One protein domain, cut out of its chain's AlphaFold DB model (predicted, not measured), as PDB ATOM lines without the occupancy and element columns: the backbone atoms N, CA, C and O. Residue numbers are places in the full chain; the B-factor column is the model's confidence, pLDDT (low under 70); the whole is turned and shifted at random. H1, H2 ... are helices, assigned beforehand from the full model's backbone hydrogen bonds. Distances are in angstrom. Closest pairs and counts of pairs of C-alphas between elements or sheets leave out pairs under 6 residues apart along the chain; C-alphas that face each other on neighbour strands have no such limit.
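This is residues 2 to 57 of the 180 residues of an uncharacterized protein of Eumeta variegata (UniProt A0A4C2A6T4). Two helices, H1 and H3, lie side by side and run the same way; the short H2 stands near the end where both begin. The unnamed stretch 14 to 25 folds back from the far end of H1 to H2. The printed part has 56 residues with three named helices, in the order H1, H2, H3, and no named strand: all helix. It is compact, with a radius of gyration of the C-alphas of 11.3 A and spans of 29 by 21 by 16 A.

H1, residues 2 to 13, begins at C-alpha (101.317, 121.636, 160.141) and is 16.8 A long. H2 is residues 26 to 33, 10.4 A. H3, residues 40 to 53, 20.1 A, ends at C-alpha (89.107, 138.212, 155.311).

H1 and H3 touch at a shallow tilt of 26 degrees, the same way; their closest C-alphas, Tyr 5 and Ile 45, are 5.7 A apart. H2 and H3 only just touch, with 3 pairs of C-alphas within 8 A, the closest Leu 32 and Ala 42 at 5.7 A; the tilt is steep, 58 degrees. H3 touches H2 with residues 42 to 46 alone. H1 and H2 are near each other. In H1, H2 and H3 every O i to N i+4 pair is within hydrogen-bond range.

The C-alphas farthest apart, Arg 15 and Arg 36, are 31.2 A apart. The printed part has no cut. The link H1 to H2 is long. Residues 53 to 57 have pLDDT under 70.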
ATOM      1  N   TYR A   2     100.402 121.121 161.185       86.56
ATOM      2  CA  TYR A   2     101.317 121.636 160.141       86.56
ATOM      3  C   TYR A   2     100.760 121.548 158.705       86.56
ATOM      4  O   TYR A   2     100.930 122.475 157.918       86.56
ATOM      5  N   ALA A   3     100.027 120.477 158.382       86.75
ATOM      6  CA  ALA A   3      99.349 120.341 157.091       86.75
ATOM      7  C   ALA A   3      98.343 121.479 156.829       86.75
ATOM      8  O   ALA A   3      98.354 122.062 155.748       86.75
ATOM      9  N   LEU A   4      97.542 121.849 157.838       88.12
ATOM     10  CA  LEU A   4      96.607 122.979 157.767       88.12
ATOM     11  C   LEU A   4      97.343 124.305 157.569       88.12
ATOM     12  O   LEU A   4      96.952 125.101 156.723       88.12
ATOM     13  N   TYR A   5      98.451 124.514 158.283       88.81
ATOM     14  CA  TYR A   5      99.281 125.705 158.107       88.81
ATOM     15  C   TYR A   5      99.790 125.839 156.667       88.81
ATOM     16  O   TYR A   5      99.645 126.898 156.056       88.81
ATOM     17  N   ARG A   6     100.319 124.754 156.085       90.06
ATOM     18  CA  ARG A   6     100.753 124.758 154.681       90.06
ATOM     19  C   ARG A   6      99.591 124.971 153.715       90.06
ATOM     20  O   ARG A   6      99.763 125.707 152.751       90.06
ATOM     21  N   ALA A   7      98.432 124.361 153.963       89.25
ATOM     22  CA  ALA A   7      97.241 124.557 153.137       89.25
ATOM     23  C   ALA A   7      96.832 126.037 153.093       89.25
ATOM     24  O   ALA A   7      96.683 126.600 152.013       89.25
ATOM     25  N   VAL A   8      96.763 126.690 154.253       89.00
ATOM     26  CA  VAL A   8      96.444 128.121 154.368       89.00
ATOM     27  C   VAL A   8      97.502 128.994 153.684       89.00
ATOM     28  O   VAL A   8      97.160 129.948 152.985       89.00
ATOM     29  N   ALA A   9      98.787 128.653 153.813       87.56
ATOM     30  CA  ALA A   9      99.862 129.355 153.110       87.56
ATOM     31  C   ALA A   9      99.752 129.224 151.577       87.56
ATOM     32  O   ALA A   9      99.970 130.204 150.868       87.56
ATOM     33  N   MET A  10      99.371 128.046 151.066       88.00
ATOM     34  CA  MET A  10      99.117 127.838 149.635       88.00
ATOM     35  C   MET A  10      97.900 128.633 149.152       88.00
ATOM     36  O   MET A  10      97.968 129.242 148.091       88.00
ATOM     37  N   VAL A  11      96.818 128.691 149.941       88.00
ATOM     38  CA  VAL A  11      95.637 129.511 149.616       88.00
ATOM     39  C   VAL A  11      95.994 130.991 149.543       88.00
ATOM     40  O   VAL A  11      95.604 131.658 148.594       88.00
ATOM     41  N   LYS A  12      96.813 131.500 150.470       85.06
ATOM     42  CA  LYS A  12      97.285 132.893 150.425       85.06
ATOM     43  C   LYS A  12      98.061 133.228 149.143       85.06
ATOM     44  O   LYS A  12      98.036 134.375 148.708       85.06
ATOM     45  N   ALA A  13      98.770 132.253 148.572       86.06
ATOM     46  CA  ALA A  13      99.497 132.400 147.311       86.06
ATOM     47  C   ALA A  13      98.619 132.149 146.067       86.06
ATOM     48  O   ALA A  13      99.068 132.384 144.945       86.06
ATOM     49  N   SER A  14      97.392 131.660 146.253       84.31
ATOM     50  CA  SER A  14      96.448 131.365 145.180       84.31
ATOM     51  C   SER A  14      95.746 132.627 144.668       84.31
ATOM     52  O   SER A  14      95.691 133.653 145.344       84.31
ATOM     53  N   ARG A  15      95.188 132.537 143.455       83.38
ATOM     54  CA  ARG A  15      94.297 133.554 142.862       83.38
ATOM     55  C   ARG A  15      92.813 133.264 143.109       83.38
ATOM     56  O   ARG A  15      91.971 134.073 142.729       83.38
ATOM     57  N   GLU A  16      92.505 132.112 143.700       79.94
ATOM     58  CA  GLU A  16      91.136 131.702 144.007       79.94
ATOM     59  C   GLU A  16      90.532 132.601 145.087       79.94
ATOM     60  O   GLU A  16      91.148 132.820 146.130       79.94
ATOM     61  N   LYS A  17      89.320 133.107 144.836       73.31
ATOM     62  CA  LYS A  17      88.621 134.018 145.759       73.31
ATOM     63  C   LYS A  17      88.076 133.283 146.982       73.31
ATOM     64  O   LYS A  17      88.218 133.746 148.104       73.31
ATOM     65  N   VAL A  18      87.504 132.097 146.774       75.94
ATOM     66  CA  VAL A  18      86.909 131.284 147.841       75.94
ATOM     67  C   VAL A  18      87.493 129.881 147.783       75.94
ATOM     68  O   VAL A  18      87.412 129.212 146.754       75.94
ATOM     69  N   VAL A  19      88.083 129.425 148.889       78.06
ATOM     70  CA  VAL A  19      88.669 128.084 149.003       78.06
ATOM     71  C   VAL A  19      88.239 127.436 150.312       78.06
ATOM     72  O   VAL A  19      88.417 128.012 151.383       78.06
ATOM     73  N   ASN A  20      87.755 126.198 150.227       80.69
ATOM     74  CA  ASN A  20      87.450 125.371 151.391       80.69
ATOM     75  C   ASN A  20      88.648 124.471 151.722       80.69
ATOM     76  O   ASN A  20      89.081 123.670 150.890       80.69
ATOM     77  N   ILE A  21      89.182 124.586 152.940       80.81
ATOM     78  CA  ILE A  21      90.239 123.701 153.450       80.81
ATOM     79  C   ILE A  21      89.595 122.674 154.378       80.81
ATOM     80  O   ILE A  21      89.087 123.021 155.441       80.81
ATOM     81  N   LEU A  22      89.650 121.403 153.985       80.94
ATOM     82  CA  LEU A  22      89.092 120.287 154.748       80.94
ATOM     83  C   LEU A  22      90.194 119.580 155.549       80.94
ATOM     84  O   LEU A  22      91.329 119.448 155.084       80.94
ATOM     85  N   SER A  23      89.861 119.107 156.750       82.06
ATOM     86  CA  SER A  23      90.766 118.341 157.612       82.06
ATOM     87  C   SER A  23      89.996 117.280 158.388       82.06
ATOM     88  O   SER A  23      88.932 117.551 158.929       82.06
ATOM     89  N   ASP A  24      90.574 116.088 158.489       81.56
ATOM     90  CA  ASP A  24      90.062 114.951 159.261       81.56
ATOM     91  C   ASP A  24      90.499 114.979 160.741       81.56
ATOM     92  O   ASP A  24      89.954 114.270 161.587       81.56
ATOM     93  N   SER A  25      91.468 115.829 161.090       84.00
ATOM     94  CA  SER A  25      91.970 115.968 162.458       84.00
ATOM     95  C   SER A  25      91.070 116.871 163.311       84.00
ATOM     96  O   SER A  25      91.272 118.087 163.352       84.00
ATOM     97  N   ARG A  26      90.126 116.268 164.055       81.81
ATOM     98  CA  ARG A  26      89.269 116.974 165.037       81.81
ATOM     99  C   ARG A  26      90.078 117.811 166.030       81.81
ATOM    100  O   ARG A  26      89.807 118.992 166.184       81.81
ATOM    101  N   SER A  27      91.141 117.244 166.602       86.25
ATOM    102  CA  SER A  27      92.018 117.952 167.546       86.25
ATOM    103  C   SER A  27      92.704 119.176 166.933       86.25
ATOM    104  O   SER A  27      92.873 120.192 167.603       86.25
ATOM    105  N   SER A  28      93.085 119.121 165.650       85.50
ATOM    106  CA  SER A  28      93.642 120.293 164.966       85.50
ATOM    107  C   SER A  28      92.583 121.375 164.740       85.50
ATOM    108  O   SER A  28      92.912 122.554 164.848       85.50
ATOM    109  N   LEU A  29      91.339 120.990 164.434       84.69
ATOM    110  CA  LEU A  29      90.225 121.920 164.235       84.69
ATOM    111  C   LEU A  29      89.792 122.574 165.552       84.69
ATOM    112  O   LEU A  29      89.714 123.793 165.617       84.69
ATOM    113  N   GLU A  30      89.623 121.802 166.624       83.75
ATOM    114  CA  GLU A  30      89.313 122.326 167.964       83.75
ATOM    115  C   GLU A  30      90.388 123.305 168.451       83.75
ATOM    116  O   GLU A  30      90.082 124.374 168.986       83.75
ATOM    117  N   LEU A  31      91.662 122.987 168.201       87.00
ATOM    118  CA  LEU A  31      92.775 123.871 168.529       87.00
ATOM    119  C   LEU A  31      92.721 125.188 167.736       87.00
ATOM    120  O   LEU A  31      93.094 126.228 168.277       87.00
ATOM    121  N   LEU A  32      92.242 125.167 166.485       85.50
ATOM    122  CA  LEU A  32      91.999 126.370 165.677       85.50
ATOM    123  C   LEU A  32      90.742 127.133 166.089       85.50
ATOM    124  O   LEU A  32      90.720 128.352 165.920       85.50
ATOM    125  N   SER A  33      89.741 126.470 166.662       82.56
ATOM    126  CA  SER A  33      88.531 127.115 167.179       82.56
ATOM    127  C   SER A  33      88.745 127.764 168.549       82.56
ATOM    128  O   SER A  33      88.078 128.742 168.860       82.56
ATOM    129  N   ASN A  34      89.690 127.285 169.369       83.62
ATOM    130  CA  ASN A  34      89.915 127.810 170.722       83.62
ATOM    131  C   ASN A  34      90.688 129.149 170.727       83.62
ATOM    132  O   ASN A  34      91.916 129.132 170.560       83.62
ATOM    133  N   PRO A  35      90.054 130.309 170.990       78.06
ATOM    134  CA  PRO A  35      90.690 131.623 170.880       78.06
ATOM    135  C   PRO A  35      91.924 131.794 171.778       78.06
ATOM    136  O   PRO A  35      92.833 132.529 171.411       78.06
ATOM    137  N   ARG A  36      92.008 131.057 172.894       84.31
ATOM    138  CA  ARG A  36      93.084 131.152 173.896       84.31
ATOM    139  C   ARG A  36      94.270 130.218 173.632       84.31
ATOM    140  O   ARG A  36      95.133 130.062 174.492       84.31
ATOM    141  N   THR A  37      94.311 129.555 172.478       83.00
ATOM    142  CA  THR A  37      95.427 128.670 172.127       83.00
ATOM    143  C   THR A  37      96.752 129.435 172.027       83.00
ATOM    144  O   THR A  37      96.869 130.404 171.282       83.00
ATOM    145  N   GLY A  38      97.776 128.966 172.744       85.44
ATOM    146  CA  GLY A  38      99.154 129.457 172.624       85.44
ATOM    147  C   GLY A  38      99.955 128.777 171.507       85.44
ATOM    148  O   GLY A  38     101.161 128.986 171.397       85.44
ATOM    149  N   HIS A  39      99.329 127.915 170.694       88.25
ATOM    150  CA  HIS A  39     100.058 127.129 169.704       88.25
ATOM    151  C   HIS A  39     100.542 128.018 168.538       88.25
ATOM    152  O   HIS A  39      99.711 128.582 167.815       88.25
ATOM    153  N   PRO A  40     101.855 128.072 168.243       88.62
ATOM    154  CA  PRO A  40     102.420 129.025 167.282       88.62
ATOM    155  C   PRO A  40     101.849 128.863 165.867       88.62
ATOM    156  O   PRO A  40     101.517 129.848 165.211       88.62
ATOM    157  N   LEU A  41     101.641 127.621 165.402       87.50
ATOM    158  CA  LEU A  41     101.017 127.382 164.091       87.50
ATOM    159  C   LEU A  41      99.534 127.770 164.046       87.50
ATOM    160  O   LEU A  41      99.070 128.200 162.996       87.50
ATOM    161  N   ALA A  42      98.794 127.634 165.152       87.38
ATOM    162  CA  ALA A  42      97.383 128.014 165.189       87.38
ATOM    163  C   ALA A  42      97.254 129.540 165.107       87.38
ATOM    164  O   ALA A  42      96.466 130.056 164.318       87.38
ATOM    165  N   HIS A  43      98.118 130.257 165.833       88.44
ATOM    166  CA  HIS A  43      98.232 131.709 165.745       88.44
ATOM    167  C   HIS A  43      98.628 132.172 164.332       88.44
ATOM    168  O   HIS A  43      98.024 133.089 163.778       88.44
ATOM    169  N   ALA A  44      99.611 131.512 163.709       88.56
ATOM    170  CA  ALA A  44     100.026 131.830 162.344       88.56
ATOM    171  C   ALA A  44      98.897 131.614 161.318       88.56
ATOM    172  O   ALA A  44      98.721 132.448 160.431       88.56
ATOM    173  N   ILE A  45      98.119 130.532 161.453       88.50
ATOM    174  CA  ILE A  45      96.947 130.260 160.607       88.50
ATOM    175  C   ILE A  45      95.908 131.376 160.746       88.50
ATOM    176  O   ILE A  45      95.493 131.930 159.729       88.50
ATOM    177  N   ARG A  46      95.537 131.751 161.976       85.44
ATOM    178  CA  ARG A  46      94.539 132.808 162.209       85.44
ATOM    179  C   ARG A  46      94.971 134.159 161.674       85.44
ATOM    180  O   ARG A  46      94.203 134.802 160.975       85.44
ATOM    181  N   LYS A  47      96.229 134.544 161.900       86.06
ATOM    182  CA  LYS A  47      96.774 135.789 161.350       86.06
ATOM    183  C   LYS A  47      96.673 135.819 159.824       86.06
ATOM    184  O   LYS A  47      96.375 136.856 159.239       86.06
ATOM    185  N   VAL A  48      96.913 134.687 159.155       83.94
ATOM    186  CA  VAL A  48      96.711 134.603 157.702       83.94
ATOM    187  C   VAL A  48      95.229 134.711 157.347       83.94
ATOM    188  O   VAL A  48      94.908 135.479 156.443       83.94
ATOM    189  N   GLN A  49      94.332 134.024 158.059       80.12
ATOM    190  CA  GLN A  49      92.884 134.142 157.848       80.12
ATOM    191  C   GLN A  49      92.408 135.593 157.978       80.12
ATOM    192  O   GLN A  49      91.747 136.079 157.072       80.12
ATOM    193  N   GLU A  50      92.825 136.313 159.021       78.38
ATOM    194  CA  GLU A  50      92.528 137.740 159.213       78.38
ATOM    195  C   GLU A  50      92.998 138.587 158.020       78.38
ATOM    196  O   GLU A  50      92.263 139.431 157.516       78.38
ATOM    197  N   THR A  51      94.202 138.334 157.491       76.00
ATOM    198  CA  THR A  51      94.684 139.064 156.303       76.00
ATOM    199  C   THR A  51      93.914 138.743 155.021       76.00
ATOM    200  O   THR A  51      93.904 139.564 154.105       76.00
ATOM    201  N   LEU A  52      93.306 137.558 154.933       71.69
ATOM    202  CA  LEU A  52      92.500 137.141 153.786       71.69
ATOM    203  C   LEU A  52      91.071 137.691 153.891       71.69
ATOM    204  O   LEU A  52      90.564 138.225 152.911       71.69
ATOM    205  N   THR A  53      90.459 137.673 155.079       63.88
ATOM    206  CA  THR A  53      89.107 138.212 155.311       63.88
ATOM    207  C   THR A  53      89.049 139.736 155.195       63.88
ATOM    208  O   THR A  53      88.047 140.280 154.737       63.88
ATOM    209  N   LEU A  54      90.135 140.449 155.524       55.78
ATOM    210  CA  LEU A  54      90.229 141.903 155.325       55.78
ATOM    211  C   LEU A  54      90.223 142.323 153.843       55.78
ATOM    212  O   LEU A  54      89.896 143.474 153.551       55.78
ATOM    213  N   LYS A  55      90.553 141.420 152.908       52.72
ATOM    214  CA  LYS A  55      90.512 141.696 151.460       52.72
ATOM    215  C   LYS A  55      89.114 141.556 150.851       52.72
ATOM    216  O   LYS A  55      88.881 142.099 149.776       52.72
ATOM    217  N   GLU A  56      88.182 140.901 151.536       51.47
ATOM    218  CA  GLU A  56      86.819 140.662 151.056       51.47
ATOM    219  C   GLU A  56      85.811 140.891 152.193       51.47
ATOM    220  O   GLU A  56      85.218 139.966 152.744       51.47
ATOM    221  N   LYS A  57      85.571 142.158 152.560       45.50
ATOM    222  CA  LYS A  57      84.394 142.499 153.373       45.50
ATOM    223  C   LYS A  57      83.136 142.422 152.506       45.50
ATOM    224  O   LYS A  57      82.699 143.434 151.964       45.50
TER     225      LYS A  57